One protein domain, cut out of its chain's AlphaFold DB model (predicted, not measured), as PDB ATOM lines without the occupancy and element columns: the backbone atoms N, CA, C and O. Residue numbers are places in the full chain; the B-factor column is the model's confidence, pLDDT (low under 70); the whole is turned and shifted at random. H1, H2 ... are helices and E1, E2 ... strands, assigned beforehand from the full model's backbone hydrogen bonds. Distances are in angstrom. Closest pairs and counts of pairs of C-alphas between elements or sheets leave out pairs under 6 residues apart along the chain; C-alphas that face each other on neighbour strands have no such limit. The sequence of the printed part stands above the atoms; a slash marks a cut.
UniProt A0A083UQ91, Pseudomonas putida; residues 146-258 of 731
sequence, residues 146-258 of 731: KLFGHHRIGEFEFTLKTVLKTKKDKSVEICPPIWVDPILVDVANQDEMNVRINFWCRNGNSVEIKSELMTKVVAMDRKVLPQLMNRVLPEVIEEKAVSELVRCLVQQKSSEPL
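Overview. This is residues 146 to 258 of the 731 residues of a protein of Pseudomonas putida (UniProt A0A083UQ91). What is the main picture? A long, strongly twisted hairpin, E6 and E7, has short strands E4 and E5 along the free side of E6, and helix H3 packs over E4 and reaches, with residues 239 to 245, across a second sheet, E1 E2 E3. H1 and H2 pack beside H3, each against a different part of it. What is it made of? The printed part has 113 residues, with seven named strands and then three named helices, E1 to E7 and H1 to H3; the class is mixed, and both sheets are antiparallel, one in the order E1 E2 E3 and the other branched at E6. It is compact, with a radius of gyration of the C-alphas of 14.0 A and spans of 45 by 33 by 28 A.

Arrangement. How is the larger sheet paired? E6, residues 193 to 203, has E7, residues 206 to 215, on one side, with N 199 and O 210 2.8 A apart. On the other side are E4, residues 178 to 180, with N 179 and O 198 2.9 A apart, and E5, residues 184 to 186, with N 194 and O 184 2.7 A apart. E5 E6 E7 form a meander, each strand the antiparallel neighbour of the one before. And the smaller sheet? E1, residues 156 to 158, E2, 163 to 167, and E3, 170 to 175, form another meander; N 157 and O 164 are 2.8 A apart, as are N 165 and O 172. Where do the helices stand? H3, residues 239 to 253, is on the smaller sheet at a height of 8.3 A, two layers, a helix on one face of a sheet; its closest C-alphas to E3 are those of Val 242 and Ile 174, 6.3 A. H2, residues 224 to 232, touches H3 with 239 to 243 of H3 alone, about perpendicular at 74 degrees, closest at the C-alphas of Pro 226 and Glu 239, 5.0 A. H1, residues 216 to 220, touches H3, closest at the C-alphas of Met 220 and Arg 247, 5.7 A; in H1, H2 and H3 every O i to N i+4 pair is within hydrogen-bond range.

Along the chain. Where are the anchors? E1 begins at C-alpha 156, (79.105, 129.213, 108.572), and H3 ends at C-alpha 253, (94.544, 124.853, 113.616). How long are the long elements? E6 measures 31.9 A, E7 29.8 A and H3 20.8 A from first to last C-alpha.

Size, cuts and confidence. How large is it? The two C-alphas farthest apart, those of Asp 169 and Ala 188, are 48.5 A apart. Is anything broken or uncertain? The printed part has no cut and no link is long; mean pLDDT of the printed part is 87.8, and residue 188 is under 70.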
ATOM      1  N   LYS A 146      81.007 116.535 116.696       93.62
ATOM      2  CA  LYS A 146      81.897 115.373 116.851       93.62
ATOM      3  C   LYS A 146      82.477 114.880 115.526       93.62
ATOM      4  O   LYS A 146      83.622 114.441 115.500       93.62
ATOM      5  N   LEU A 147      81.721 114.977 114.433       91.00
ATOM      6  CA  LEU A 147      82.182 114.579 113.104       91.00
ATOM      7  C   LEU A 147      83.105 115.618 112.466       91.00
ATOM      8  O   LEU A 147      84.100 115.239 111.860       91.00
ATOM      9  N   PHE A 148      82.812 116.912 112.567       91.94
ATOM     10  CA  PHE A 148      83.524 117.948 111.798       91.94
ATOM     11  C   PHE A 148      84.361 118.896 112.664       91.94
ATOM     12  O   PHE A 148      85.094 119.725 112.136       91.94
ATOM     13  N   GLY A 149      84.294 118.753 113.989       89.88
ATOM     14  CA  GLY A 149      84.945 119.624 114.973       89.88
ATOM     15  C   GLY A 149      84.113 120.852 115.346       89.88
ATOM     16  O   GLY A 149      84.369 121.472 116.374       89.88
ATOM     17  N   HIS A 150      83.110 121.199 114.533       90.06
ATOM     18  CA  HIS A 150      82.330 122.422 114.680       90.06
ATOM     19  C   HIS A 150      80.882 122.203 114.246       90.06
ATOM     20  O   HIS A 150      80.628 121.565 113.227       90.06
ATOM     21  N   HIS A 151      79.936 122.786 114.982       92.38
ATOM     22  CA  HIS A 151      78.566 122.970 114.498       92.38
ATOM     23  C   HIS A 151      78.400 124.332 113.792       92.38
ATOM     24  O   HIS A 151      77.613 124.456 112.856       92.38
ATOM     25  N   ARG A 152      79.167 125.356 114.199       93.31
ATOM     26  CA  ARG A 152      79.136 126.704 113.614       93.31
ATOM     27  C   ARG A 152      80.485 127.415 113.749       93.31
ATOM     28  O   ARG A 152      81.140 127.309 114.782       93.31
ATOM     29  N   ILE A 153      80.879 128.176 112.727       92.12
ATOM     30  CA  ILE A 153      82.044 129.072 112.729       92.12
ATOM     31  C   ILE A 153      81.627 130.396 112.091       92.12
ATOM     32  O   ILE A 153      81.479 130.485 110.877       92.12
ATOM     33  N   GLY A 154      81.437 131.445 112.893       90.69
ATOM     34  CA  GLY A 154      80.980 132.743 112.384       90.69
ATOM     35  C   GLY A 154      79.657 132.631 111.610       90.69
ATOM     36  O   GLY A 154      78.642 132.192 112.154       90.69
ATOM     37  N   GLU A 155      79.678 133.020 110.333       92.88
ATOM     38  CA  GLU A 155      78.529 132.941 109.415       92.88
ATOM     39  C   GLU A 155      78.287 131.534 108.840       92.88
ATOM     40  O   GLU A 155      77.313 131.346 108.112       92.88
ATOM     41  N   PHE A 156      79.152 130.560 109.139       95.19
ATOM     42  CA  PHE A 156      79.105 129.213 108.572       95.19
ATOM     43  C   PHE A 156      78.485 128.212 109.547       95.19
ATOM     44  O   PHE A 156      78.962 128.069 110.671       95.19
ATOM     45  N   GLU A 157      77.458 127.491 109.114       95.31
ATOM     46  CA  GLU A 157      76.770 126.446 109.874       95.31
ATOM     47  C   GLU A 157      76.987 125.085 109.208       95.31
ATOM     48  O   GLU A 157      76.806 124.932 108.001       95.31
ATOM     49  N   PHE A 158      77.392 124.094 109.997       95.25
ATOM     50  CA  PHE A 158      77.684 122.749 109.520       95.25
ATOM     51  C   PHE A 158      76.457 121.858 109.682       95.25
ATOM     52  O   PHE A 158      75.804 121.849 110.722       95.25
ATOM     53  N   THR A 159      76.175 121.046 108.669       92.88
ATOM     54  CA  THR A 159      75.159 119.989 108.730       92.88
ATOM     55  C   THR A 159      75.776 118.659 108.298       92.88
ATOM     56  O   THR A 159      76.930 118.607 107.881       92.88
ATOM     57  N   LEU A 160      75.019 117.560 108.334       89.75
ATOM     58  CA  LEU A 160      75.479 116.280 107.769       89.75
ATOM     59  C   LEU A 160      75.533 116.244 106.229       89.75
ATOM     60  O   LEU A 160      75.965 115.235 105.661       89.75
ATOM     61  N   LYS A 161      75.011 117.273 105.549       89.38
ATOM     62  CA  LYS A 161      74.856 117.302 104.085       89.38
ATOM     63  C   LYS A 161      75.705 118.374 103.423       89.38
ATOM     64  O   LYS A 161      76.267 118.127 102.367       89.38
ATOM     65  N   THR A 162      75.779 119.543 104.040       92.62
ATOM     66  CA  THR A 162      76.389 120.741 103.466       92.62
ATOM     67  C   THR A 162      76.826 121.697 104.571       92.62
ATOM     68  O   THR A 162      76.380 121.588 105.719       92.62
ATOM     69  N   VAL A 163      77.684 122.645 104.223       95.19
ATOM     70  CA  VAL A 163      77.917 123.848 105.011       95.19
ATOM     71  C   VAL A 163      77.063 124.963 104.427       95.19
ATOM     72  O   VAL A 163      77.048 125.191 103.216       95.19
ATOM     73  N   LEU A 164      76.351 125.660 105.301       95.00
ATOM     74  CA  LEU A 164      75.539 126.819 104.970       95.00
ATOM     75  C   LEU A 164      76.294 128.087 105.350       95.00
ATOM     76  O   LEU A 164      76.891 128.146 106.422       95.00
ATOM     77  N   LYS A 165      76.237 129.122 104.512       94.44
ATOM     78  CA  LYS A 165      76.639 130.481 104.888       94.44
ATOM     79  C   LYS A 165      75.401 131.353 105.048       94.44
ATOM     80  O   LYS A 165      74.636 131.518 104.096       94.44
ATOM     81  N   THR A 166      75.215 131.941 106.225       91.69
ATOM     82  CA  THR A 166      74.113 132.875 106.488       91.69
ATOM     83  C   THR A 166      74.554 134.310 106.230       91.69
ATOM     84  O   THR A 166      75.489 134.803 106.853       91.69
ATOM     85  N   LYS A 167      73.843 135.017 105.346       83.19
ATOM     86  CA  LYS A 167      74.068 136.437 105.055       83.19
ATOM     87  C   LYS A 167      72.736 137.170 104.911       83.19
ATOM     88  O   LYS A 167      71.951 136.841 104.026       83.19
ATOM     89  N   LYS A 168      72.505 138.204 105.735       78.62
ATOM     90  CA  LYS A 168      71.279 139.040 105.712       78.62
ATOM     91  C   LYS A 168      69.988 138.194 105.676       78.62
ATOM     92  O   LYS A 168      69.182 138.343 104.761       78.62
ATOM     93  N   ASP A 169      69.858 137.266 106.624       79.56
ATOM     94  CA  ASP A 169      68.717 136.344 106.795       79.56
ATOM     95  C   ASP A 169      68.456 135.347 105.650       79.56
ATOM     96  O   ASP A 169      67.412 134.698 105.609       79.56
ATOM     97  N   LYS A 170      69.412 135.165 104.730       84.81
ATOM     98  CA  LYS A 170      69.395 134.074 103.745       84.81
ATOM     99  C   LYS A 170      70.567 133.130 103.985       84.81
ATOM    100  O   LYS A 170      71.702 133.588 104.118       84.81
ATOM    101  N   SER A 171      70.290 131.829 104.009       89.00
ATOM    102  CA  SER A 171      71.310 130.780 104.065       89.00
ATOM    103  C   SER A 171      71.506 130.181 102.678       89.00
ATOM    104  O   SER A 171      70.531 129.833 102.013       89.00
ATOM    105  N   VAL A 172      72.760 130.087 102.244       91.81
ATOM    106  CA  VAL A 172      73.146 129.500 100.954       91.81
ATOM    107  C   VAL A 172      74.083 128.327 101.211       91.81
ATOM    108  O   VAL A 172      74.962 128.415 102.069       91.81
ATOM    109  N   GLU A 173      73.883 127.227 100.492       92.69
ATOM    110  CA  GLU A 173      74.795 126.082 100.506       92.69
ATOM    111  C   GLU A 173      76.106 126.455  99.813       92.69
ATOM    112  O   GLU A 173      76.085 127.020  98.722       92.69
ATOM    113  N   ILE A 174      77.245 126.154 100.440       92.19
ATOM    114  CA  ILE A 174      78.555 126.554  99.903       92.19
ATOM    115  C   ILE A 174      79.405 125.363  99.453       92.19
ATOM    116  O   ILE A 174      80.041 125.440  98.402       92.19
ATOM    117  N   CYS A 175      79.421 124.276 100.226       92.44
ATOM    118  CA  CYS A 175      80.185 123.057  99.961       92.44
ATOM    119  C   CYS A 175      79.703 121.903 100.851       92.44
ATOM    120  O   CYS A 175      79.066 122.153 101.876       92.44
ATOM    121  N   PRO A 176      80.078 120.649 100.550       93.56
ATOM    122  CA  PRO A 176      79.953 119.549 101.502       93.56
ATOM    123  C   PRO A 176      80.672 119.843 102.838       93.56
ATOM    124  O   PRO A 176      81.571 120.693 102.874       93.56
ATOM    125  N   PRO A 177      80.307 119.169 103.948       93.88
ATOM    126  CA  PRO A 177      80.941 119.383 105.245       93.88
ATOM    127  C   PRO A 177      82.454 119.191 105.165       93.88
ATOM    128  O   PRO A 177      82.939 118.265 104.520       93.88
ATOM    129  N   ILE A 178      83.197 120.081 105.811       93.06
ATOM    130  CA  ILE A 178      84.644 120.215 105.636       93.06
ATOM    131  C   ILE A 178      85.351 120.217 106.990       93.06
ATOM    132  O   ILE A 178      84.822 120.719 107.977       93.06
ATOM    133  N   TRP A 179      86.568 119.691 107.050       92.50
ATOM    134  CA  TRP A 179      87.460 119.918 108.183       92.50
ATOM    135  C   TRP A 179      88.912 120.000 107.724       92.50
ATOM    136  O   TRP A 179      89.265 119.622 106.606       92.50
ATOM    137  N   VAL A 180      89.757 120.492 108.622       91.00
ATOM    138  CA  VAL A 180      91.197 120.609 108.413       91.00
ATOM    139  C   VAL A 180      91.908 119.770 109.468       91.00
ATOM    140  O   VAL A 180      91.584 119.862 110.655       91.00
ATOM    141  N   ASP A 181      92.835 118.922 109.032       87.44
ATOM    142  CA  ASP A 181      93.681 118.142 109.942       87.44
ATOM    143  C   ASP A 181      94.681 119.065 110.675       87.44
ATOM    144  O   ASP A 181      94.868 120.216 110.267       87.44
ATOM    145  N   PRO A 182      95.331 118.616 111.768       88.00
ATOM    146  CA  PRO A 182      96.387 119.394 112.416       88.00
ATOM    147  C   PRO A 182      97.452 119.848 111.413       88.00
ATOM    148  O   PRO A 182      97.740 119.131 110.454       88.00
ATOM    149  N   ILE A 183      98.046 121.027 111.630       91.38
ATOM    150  CA  ILE A 183      99.071 121.541 110.715       91.38
ATOM    151  C   ILE A 183     100.255 120.582 110.695       91.38
ATOM    152  O   ILE A 183     100.780 120.185 111.737       91.38
ATOM    153  N   LEU A 184     100.651 120.229 109.482       89.12
ATOM    154  CA  LEU A 184     101.636 119.208 109.199       89.12
ATOM    155  C   LEU A 184     102.985 119.848 108.906       89.12
ATOM    156  O   LEU A 184     103.068 120.786 108.121       89.12
ATOM    157  N   VAL A 185     104.048 119.318 109.490       88.44
ATOM    158  CA  VAL A 185     105.430 119.626 109.104       88.44
ATOM    159  C   VAL A 185     106.095 118.355 108.624       88.44
ATOM    160  O   VAL A 185     105.923 117.296 109.229       88.44
ATOM    161  N   ASP A 186     106.819 118.435 107.513       81.50
ATOM    162  CA  ASP A 186     107.524 117.276 106.979       81.50
ATOM    163  C   ASP A 186     108.614 116.843 107.966       81.50
ATOM    164  O   ASP A 186     109.391 117.661 108.465       81.50
ATOM    165  N   VAL A 187     108.670 115.543 108.254       78.94
ATOM    166  CA  VAL A 187     109.691 114.960 109.130       78.94
ATOM    167  C   VAL A 187     111.112 115.256 108.632       78.94
ATOM    168  O   VAL A 187     112.009 115.486 109.449       78.94
ATOM    169  N   ALA A 188     111.308 115.284 107.311       69.75
ATOM    170  CA  ALA A 188     112.591 115.589 106.690       69.75
ATOM    171  C   ALA A 188     112.833 117.104 106.561       69.75
ATOM    172  O   ALA A 188     113.965 117.554 106.725       69.75
ATOM    173  N   ASN A 189     111.787 117.897 106.292       73.62
ATOM    174  CA  ASN A 189     111.883 119.347 106.102       73.62
ATOM    175  C   ASN A 189     110.859 120.123 106.951       73.62
ATOM    176  O   ASN A 189     109.735 120.388 106.530       73.62
ATOM    177  N   GLN A 190     111.285 120.547 108.138       72.50
ATOM    178  CA  GLN A 190     110.406 121.217 109.100       72.50
ATOM    179  C   GLN A 190     110.069 122.677 108.739       72.50
ATOM    180  O   GLN A 190     109.205 123.266 109.388       72.50
ATOM    181  N   ASP A 191     110.698 123.252 107.706       78.38
ATOM    182  CA  ASP A 191     110.477 124.651 107.307       78.38
ATOM    183  C   ASP A 191     109.147 124.844 106.561       78.38
ATOM    184  O   ASP A 191     108.590 125.945 106.532       78.38
ATOM    185  N   GLU A 192     108.623 123.781 105.946       81.06
ATOM    186  CA  GLU A 192     107.400 123.838 105.153       81.06
ATOM    187  C   GLU A 192     106.203 123.283 105.932       81.06
ATOM    188  O   GLU A 192     106.097 122.090 106.226       81.06
ATOM    189  N   MET A 193     105.257 124.173 106.237       90.00
ATOM    190  CA  MET A 193     103.983 123.805 106.846       90.00
ATOM    191  C   MET A 193     102.963 123.438 105.774       90.00
ATOM    192  O   MET A 193     102.709 124.202 104.840       90.00
ATOM    193  N   ASN A 194     102.311 122.303 105.969       89.81
ATOM    194  CA  ASN A 194     101.321 121.719 105.087       89.81
ATOM    195  C   ASN A 194      99.973 121.596 105.801       89.81
ATOM    196  O   ASN A 194      99.881 121.508 107.027       89.81
ATOM    197  N   VAL A 195      98.911 121.608 105.010       90.38
ATOM    198  CA  VAL A 195      97.531 121.511 105.466       90.38
ATOM    199  C   VAL A 195      96.823 120.488 104.598       90.38
ATOM    200  O   VAL A 195      96.851 120.586 103.370       90.38
ATOM    201  N   ARG A 196      96.154 119.532 105.245       88.38
ATOM    202  CA  ARG A 196      95.213 118.631 104.587       88.38
ATOM    203  C   ARG A 196      93.788 119.085 104.872       88.38
ATOM    204  O   ARG A 196      93.371 119.184 106.028       88.38
ATOM    205  N   ILE A 197      93.063 119.366 103.802       90.25
ATOM    206  CA  ILE A 197      91.653 119.731 103.811       90.25
ATOM    207  C   ILE A 197      90.866 118.493 103.415       90.25
ATOM    208  O   ILE A 197      91.236 117.801 102.471       90.25
ATOM    209  N   ASN A 198      89.785 118.210 104.127       89.88
ATOM    210  CA  ASN A 198      88.976 117.027 103.900       89.88
ATOM    211  C   ASN A 198      87.505 117.414 103.753       89.88
ATOM    212  O   ASN A 198      86.994 118.216 104.534       89.88
ATOM    213  N   PHE A 199      86.834 116.805 102.782       90.56
ATOM    214  CA  PHE A 199      85.433 117.026 102.452       90.56
ATOM    215  C   PHE A 199      84.642 115.734 102.617       90.56
ATOM    216  O   PHE A 199      85.019 114.689 102.090       90.56
ATOM    217  N   TRP A 200      83.531 115.824 103.336       90.38
ATOM    218  CA  TRP A 200      82.538 114.773 103.506       90.38
ATOM    219  C   TRP A 200      81.559 114.809 102.329       90.38
ATOM    220  O   TRP A 200      80.535 115.488 102.377       90.38
ATOM    221  N   CYS A 201      81.872 114.098 101.251       87.50
ATOM    222  CA  CYS A 201      81.055 114.085 100.042       87.50
ATOM    223  C   CYS A 201      80.029 112.957 100.097       87.50
ATOM    224  O   CYS A 201      80.355 111.819 100.425       87.50
ATOM    225  N   ARG A 202      78.772 113.251  99.758       84.31
ATOM    226  CA  ARG A 202      77.719 112.232  99.671       84.31
ATOM    227  C   ARG A 202      77.558 111.761  98.230       84.31
ATOM    228  O   ARG A 202      77.383 112.577  97.334       84.31
ATOM    229  N   ASN A 203      77.520 110.449  98.034       79.06
ATOM    230  CA  ASN A 203      77.184 109.810  96.768       79.06
ATOM    231  C   ASN A 203      76.035 108.813  96.994       79.06
ATOM    232  O   ASN A 203      76.238 107.660  97.387       79.06
ATOM    233  N   GLY A 204      74.797 109.286  96.832       81.31
ATOM    234  CA  GLY A 204      73.597 108.517  97.171       81.31
ATOM    235  C   GLY A 204      73.564 108.124  98.654       81.31
ATOM    236  O   GLY A 204      73.588 108.984  99.532       81.31
ATOM    237  N   ASN A 205      73.525 106.817  98.927       76.50
ATOM    238  CA  ASN A 205      73.533 106.252 100.284       76.50
ATOM    239  C   ASN A 205      74.939 106.044 100.868       76.50
ATOM    240  O   ASN A 205      75.057 105.488 101.958       76.50
ATOM    241  N   SER A 206      75.974 106.488 100.157       75.31
ATOM    242  CA  SER A 206      77.377 106.307 100.514       75.31
ATOM    243  C   SER A 206      78.085 107.652 100.725       75.31
ATOM    244  O   SER A 206      77.620 108.690 100.245       75.31
ATOM    245  N   VAL A 207      79.149 107.663 101.527       80.00
ATOM    246  CA  VAL A 207      79.959 108.860 101.823       80.00
ATOM    247  C   VAL A 207      81.367 108.596 101.364       80.00
ATOM    248  O   VAL A 207      81.894 107.550 101.703       80.00
ATOM    249  N   GLU A 208      81.993 109.538 100.682       82.81
ATOM    250  CA  GLU A 208      83.413 109.516 100.357       82.81
ATOM    251  C   GLU A 208      84.114 110.687 101.056       82.81
ATOM    252  O   GLU A 208      83.562 111.787 101.142       82.81
ATOM    253  N   ILE A 209      85.337 110.469 101.548       84.19
ATOM    254  CA  ILE A 209      86.199 111.567 101.996       84.19
ATOM    255  C   ILE A 209      87.110 111.956 100.842       84.19
ATOM    256  O   ILE A 209      88.024 111.211 100.492       84.19
ATOM    257  N   LYS A 210      86.893 113.149 100.291       85.50
ATOM    258  CA  LYS A 210      87.822 113.757  99.335       85.50
ATOM    259  C   LYS A 210      88.799 114.638 100.099       85.50
ATOM    260  O   LYS A 210      88.382 115.510 100.857       85.50
ATOM    261  N   SER A 211      90.092 114.409  99.914       84.75
ATOM    262  CA  SER A 211      91.144 115.136 100.625       84.75
ATOM    263  C   SER A 211      92.064 115.856  99.657       84.75
ATOM    264  O   SER A 211      92.485 115.267  98.669       84.75
ATOM    265  N   GLU A 212      92.443 117.083  99.998       86.88
ATOM    266  CA  GLU A 212      93.449 117.854  99.274       86.88
ATOM    267  C   GLU A 212      94.564 118.274 100.228       86.88
ATOM    268  O   GLU A 212      94.303 118.808 101.310       86.88
ATOM    269  N   LEU A 213      95.810 118.046  99.819       86.06
ATOM    270  CA  LEU A 213      96.995 118.459 100.558       86.06
ATOM    271  C   LEU A 213      97.663 119.639  99.851       86.06
ATOM    272  O   LEU A 213      97.937 119.580  98.656       86.06
ATOM    273  N   MET A 214      97.980 120.687 100.602       88.50
ATOM    274  CA  MET A 214      98.663 121.872 100.081       88.50
ATOM    275  C   MET A 214      99.526 122.537 101.148       88.50
ATOM    276  O   MET A 214      99.382 122.271 102.343       88.50
ATOM    277  N   THR A 215     100.389 123.463 100.737       89.94
ATOM    278  CA  THR A 215     101.144 124.278 101.691       89.94
ATOM    279  C   THR A 215     100.208 125.228 102.434       89.94
ATOM    280  O   THR A 215      99.211 125.718 101.892       89.94
ATOM    281  N   LYS A 216     100.550 125.560 103.680       91.19
ATOM    282  CA  LYS A 216      99.812 126.545 104.481       91.19
ATOM    283  C   LYS A 216      99.738 127.904 103.779       91.19
ATOM    284  O   LYS A 216      98.739 128.602 103.908       91.19
ATOM    285  N   VAL A 217     100.772 128.266 103.015       91.06
ATOM    286  CA  VAL A 217     100.805 129.503 102.220       91.06
ATOM    287  C   VAL A 217      99.691 129.497 101.173       91.06
ATOM    288  O   VAL A 217      98.911 130.444 101.121       91.06
ATOM    289  N   VAL A 218      99.559 128.411 100.403       90.25
ATOM    290  CA  VAL A 218      98.484 128.255  99.409       90.25
ATOM    291  C   VAL A 218      97.111 128.247 100.083       90.25
ATOM    292  O   VAL A 218      96.208 128.946  99.627       90.25
ATOM    293  N   ALA A 219      96.966 127.544 101.211       90.06
ATOM    294  CA  ALA A 219      95.718 127.498 101.979       90.06
ATOM    295  C   ALA A 219      95.297 128.860 102.569       90.06
ATOM    296  O   ALA A 219      94.137 129.047 102.930       90.06
ATOM    297  N   MET A 220      96.219 129.821 102.677       90.94
ATOM    298  CA  MET A 220      95.945 131.174 103.175       90.94
ATOM    299  C   MET A 220      95.836 132.223 102.057       90.94
ATOM    300  O   MET A 220      95.417 133.358 102.319       90.94
ATOM    301  N   ASP A 221      96.147 131.858 100.811       91.94
ATOM    302  CA  ASP A 221      96.141 132.764  99.664       91.94
ATOM    303  C   ASP A 221      94.715 133.037  99.153       91.94
ATOM    304  O   ASP A 221      93.942 132.137  98.822       91.94
ATOM    305  N   ARG A 222      94.350 134.321  99.056       89.50
ATOM    306  CA  ARG A 222      92.994 134.755  98.671       89.50
ATOM    307  C   ARG A 222      92.690 134.626  97.176       89.50
ATOM    308  O   ARG A 222      91.526 134.746  96.799       89.50
ATOM    309  N   LYS A 223      93.708 134.475  96.333       87.69
ATOM    310  CA  LYS A 223      93.596 134.397  94.871       87.69
ATOM    311  C   LYS A 223      93.712 132.958  94.382       87.69
ATOM    312  O   LYS A 223      92.941 132.566  93.512       87.69
ATOM    313  N   VAL A 224      94.646 132.193  94.945       88.31
ATOM    314  CA  VAL A 224      94.947 130.820  94.514       88.31
ATOM    315  C   VAL A 224      93.924 129.826  95.060       88.31
ATOM    316  O   VAL A 224      93.429 128.989  94.306       88.31
ATOM    317  N   LEU A 225      93.556 129.936  96.343       88.12
ATOM    318  CA  LEU A 225      92.677 128.958  96.984       88.12
ATOM    319  C   LEU A 225      91.303 128.812  96.297       88.12
ATOM    320  O   LEU A 225      90.917 127.670  96.061       88.12
ATOM    321  N   PRO A 226      90.588 129.885  95.893       86.56
ATOM    322  CA  PRO A 226      89.308 129.732  95.194       86.56
ATOM    323  C   PRO A 226      89.416 128.906  93.905       86.56
ATOM    324  O   PRO A 226      88.619 127.997  93.685       86.56
ATOM    325  N   GLN A 227      90.457 129.162  93.103       85.12
ATOM    326  CA  GLN A 227      90.713 128.436  91.853       85.12
ATOM    327  C   GLN A 227      91.017 126.958  92.116       85.12
ATOM    328  O   GLN A 227      90.564 126.082  91.379       85.12
ATOM    329  N   LEU A 228      91.769 126.680  93.184       84.19
ATOM    330  CA  LEU A 228      92.065 125.319  93.608       84.19
ATOM    331  C   LEU A 228      90.801 124.598  94.089       84.19
ATOM    332  O   LEU A 228      90.576 123.465  93.683       84.19
ATOM    333  N   MET A 229      89.947 125.245  94.889       85.44
ATOM    334  CA  MET A 229      88.711 124.638  95.406       85.44
ATOM    335  C   MET A 229      87.749 124.226  94.294       85.44
ATOM    336  O   MET A 229      87.197 123.131  94.366       85.44
ATOM    337  N   ASN A 230      87.617 125.028  93.235       81.31
ATOM    338  CA  ASN A 230      86.821 124.650  92.064       81.31
ATOM    339  C   ASN A 230      87.372 123.390  91.373       81.31
ATOM    340  O   ASN A 230      86.632 122.484  90.996       81.31
ATOM    341  N   ARG A 231      88.702 123.294  91.253       83.69
ATOM    342  CA  ARG A 231      89.359 122.129  90.647       83.69
ATOM    343  C   ARG A 231      89.237 120.869  91.508       83.69
ATOM    344  O   ARG A 231      89.057 119.784  90.966       83.69
ATOM    345  N   VAL A 232      89.401 121.012  92.822       78.12
ATOM    346  CA  VAL A 232      89.404 119.906  93.792       78.12
ATOM    347  C   VAL A 232      87.999 119.348  93.981       78.12
ATOM    348  O   VAL A 232      87.821 118.134  94.069       78.12
ATOM    349  N   LEU A 233      86.995 120.225  94.036       83.38
ATOM    350  CA  LEU A 233      85.634 119.838  94.355       83.38
ATOM    351  C   LEU A 233      84.616 120.634  93.521       83.38
ATOM    352  O   LEU A 233      84.165 121.694  93.950       83.38
ATOM    353  N   PRO A 234      84.175 120.097  92.368       78.00
ATOM    354  CA  PRO A 234      83.176 120.749  91.514       78.00
ATOM    355  C   PRO A 234      81.810 120.972  92.188       78.00
ATOM    356  O   PRO A 234      81.006 121.759  91.706       78.00
ATOM    357  N   GLU A 235      81.537 120.273  93.296       79.69
ATOM    358  CA  GLU A 235      80.335 120.433  94.133       79.69
ATOM    359  C   GLU A 235      80.344 121.745  94.948       79.69
ATOM    360  O   GLU A 235      79.363 122.068  95.616       79.69
ATOM    361  N   VAL A 236      81.446 122.505  94.930       78.62
ATOM    362  CA  VAL A 236      81.535 123.826  95.561       78.62
ATOM    363  C   VAL A 236      80.675 124.832  94.799       78.62
ATOM    364  O   VAL A 236      80.902 125.108  93.625       78.62
ATOM    365  N   ILE A 237      79.720 125.436  95.504       80.88
ATOM    366  CA  ILE A 237      78.770 126.407  94.945       80.88
ATOM    367  C   ILE A 237      79.325 127.835  95.059       80.88
ATOM    368  O   ILE A 237      79.211 128.630  94.127       80.88
ATOM    369  N   GLU A 238      79.968 128.168  96.186       86.62
ATOM    370  CA  GLU A 238      80.561 129.490  96.431       86.62
ATOM    371  C   GLU A 238      82.055 129.400  96.795       86.62
ATOM    372  O   GLU A 238      82.439 129.472  97.965       86.62
ATOM    373  N   GLU A 239      82.933 129.331  95.791       87.00
ATOM    374  CA  GLU A 239      84.394 129.191  95.966       87.00
ATOM    375  C   GLU A 239      85.009 130.209  96.938       87.00
ATOM    376  O   GLU A 239      85.895 129.885  97.735       87.00
ATOM    377  N   LYS A 240      84.536 131.462  96.895       88.19
ATOM    378  CA  LYS A 240      85.016 132.537  97.776       88.19
ATOM    379  C   LYS A 240      84.613 132.308  99.232       88.19
ATOM    380  O   LYS A 240      85.419 132.580 100.119       88.19
ATOM    381  N   ALA A 241      83.393 131.825  99.468       90.69
ATOM    382  CA  ALA A 241      82.890 131.517 100.801       90.69
ATOM    383  C   ALA A 241      83.603 130.289 101.384       90.69
ATOM    384  O   ALA A 241      84.050 130.329 102.527       90.69
ATOM    385  N   VAL A 242      83.813 129.249 100.573       90.44
ATOM    386  CA  VAL A 242      84.602 128.069 100.967       90.44
ATOM    387  C   VAL A 242      86.038 128.460 101.299       90.44
ATOM    388  O   VAL A 242      86.559 128.077 102.340       90.44
ATOM    389  N   SER A 243      86.667 129.301 100.475       90.75
ATOM    390  CA  SER A 243      88.030 129.790 100.725       90.75
ATOM    391  C   SER A 243      88.136 130.657 101.981       90.75
ATOM    392  O   SER A 243      89.198 130.762 102.590       90.75
ATOM    393  N   GLU A 244      87.068 131.349 102.372       93.19
ATOM    394  CA  GLU A 244      86.993 132.055 103.652       93.19
ATOM    395  C   GLU A 244      86.902 131.073 104.824       93.19
ATOM    396  O   GLU A 244      87.702 131.181 105.753       93.19
ATOM    397  N   LEU A 245      86.020 130.077 104.733       94.19
ATOM    398  CA  LEU A 245      85.872 129.036 105.747       94.19
ATOM    399  C   LEU A 245      87.160 128.229 105.954       94.19
ATOM    400  O   LEU A 245      87.597 128.058 107.091       94.19
ATOM    401  N   VAL A 246      87.808 127.784 104.873       93.38
ATOM    402  CA  VAL A 246      89.095 127.072 104.926       93.38
ATOM    403  C   VAL A 246      90.132 127.899 105.679       93.38
ATOM    404  O   VAL A 246      90.778 127.386 106.587       93.38
ATOM    405  N   ARG A 247      90.258 129.193 105.371       93.31
ATOM    406  CA  ARG A 247      91.203 130.077 106.069       93.31
ATOM    407  C   ARG A 247      90.878 130.210 107.556       93.31
ATOM    408  O   ARG A 247      91.800 130.201 108.367       93.31
ATOM    409  N   CYS A 248      89.599 130.289 107.928       93.25
ATOM    410  CA  CYS A 248      89.186 130.276 109.334       93.25
ATOM    411  C   CYS A 248      89.606 128.977 110.040       93.25
ATOM    412  O   CYS A 248      90.190 129.036 111.122       93.25
ATOM    413  N   LEU A 249      89.371 127.822 109.413       94.06
ATOM    414  CA  LEU A 249      89.751 126.511 109.950       94.06
ATOM    415  C   LEU A 249      91.277 126.376 110.095       94.06
ATOM    416  O   LEU A 249      91.767 125.995 111.156       94.06
ATOM    417  N   VAL A 250      92.046 126.768 109.075       93.19
ATOM    418  CA  VAL A 250      93.523 126.776 109.107       93.19
ATOM    419  C   VAL A 250      94.053 127.691 110.212       93.19
ATOM    420  O   VAL A 250      95.025 127.357 110.895       93.19
ATOM    421  N   GLN A 251      93.423 128.850 110.413       91.75
ATOM    422  CA  GLN A 251      93.812 129.785 111.463       91.75
ATOM    423  C   GLN A 251      93.555 129.205 112.859       91.75
ATOM    424  O   GLN A 251      94.409 129.348 113.731       91.75
ATOM    425  N   GLN A 252      92.433 128.510 113.071       90.06
ATOM    426  CA  GLN A 252      92.165 127.802 114.328       90.06
ATOM    427  C   GLN A 252      93.208 126.706 114.575       90.06
ATOM    428  O   GLN A 252      93.833 126.676 115.635       90.06
ATOM    429  N   LYS A 253      93.500 125.889 113.553       89.69
ATOM    430  CA  LYS A 253      94.544 124.853 113.616       89.69
ATOM    431  C   LYS A 253      95.955 125.402 113.807       89.69
ATOM    432  O   LYS A 253      96.816 124.688 114.299       89.69
ATOM    433  N   SER A 254      96.195 126.676 113.495       86.69
ATOM    434  CA  SER A 254      97.489 127.328 113.742       86.69
ATOM    435  C   SER A 254      97.806 127.538 115.221       86.69
ATOM    436  O   SER A 254      98.953 127.837 115.536       86.69
ATOM    437  N   SER A 255      96.813 127.408 116.105       85.94
ATOM    438  CA  SER A 255      97.007 127.457 117.558       85.94
ATOM    439  C   SER A 255      97.224 126.080 118.197       85.94
ATOM    440  O   SER A 255      97.603 126.007 119.364       85.94
ATOM    441  N   GLU A 256      97.005 124.997 117.448       86.19
ATOM    442  CA  GLU A 256      97.219 123.625 117.912       86.19
ATOM    443  C   GLU A 256      98.686 123.199 117.708       86.19
ATOM    444  O   GLU A 256      99.366 123.727 116.820       86.19
ATOM    445  N   PRO A 257      99.196 122.233 118.497       85.19
ATOM    446  CA  PRO A 257     100.512 121.652 118.262       85.19
ATOM    447  C   PRO A 257     100.646 121.099 116.839       85.19
ATOM    448  O   PRO A 257      99.755 120.412 116.333       85.19
ATOM    449  N   LEU A 258     101.786 121.382 116.207       88.38
ATOM    450  CA  LEU A 258     102.118 120.840 114.892       88.38
ATOM    451  C   LEU A 258     102.245 119.316 114.971       88.38
ATOM    452  O   LEU A 258     102.777 118.781 115.945       88.38
TER     453      LEU A 258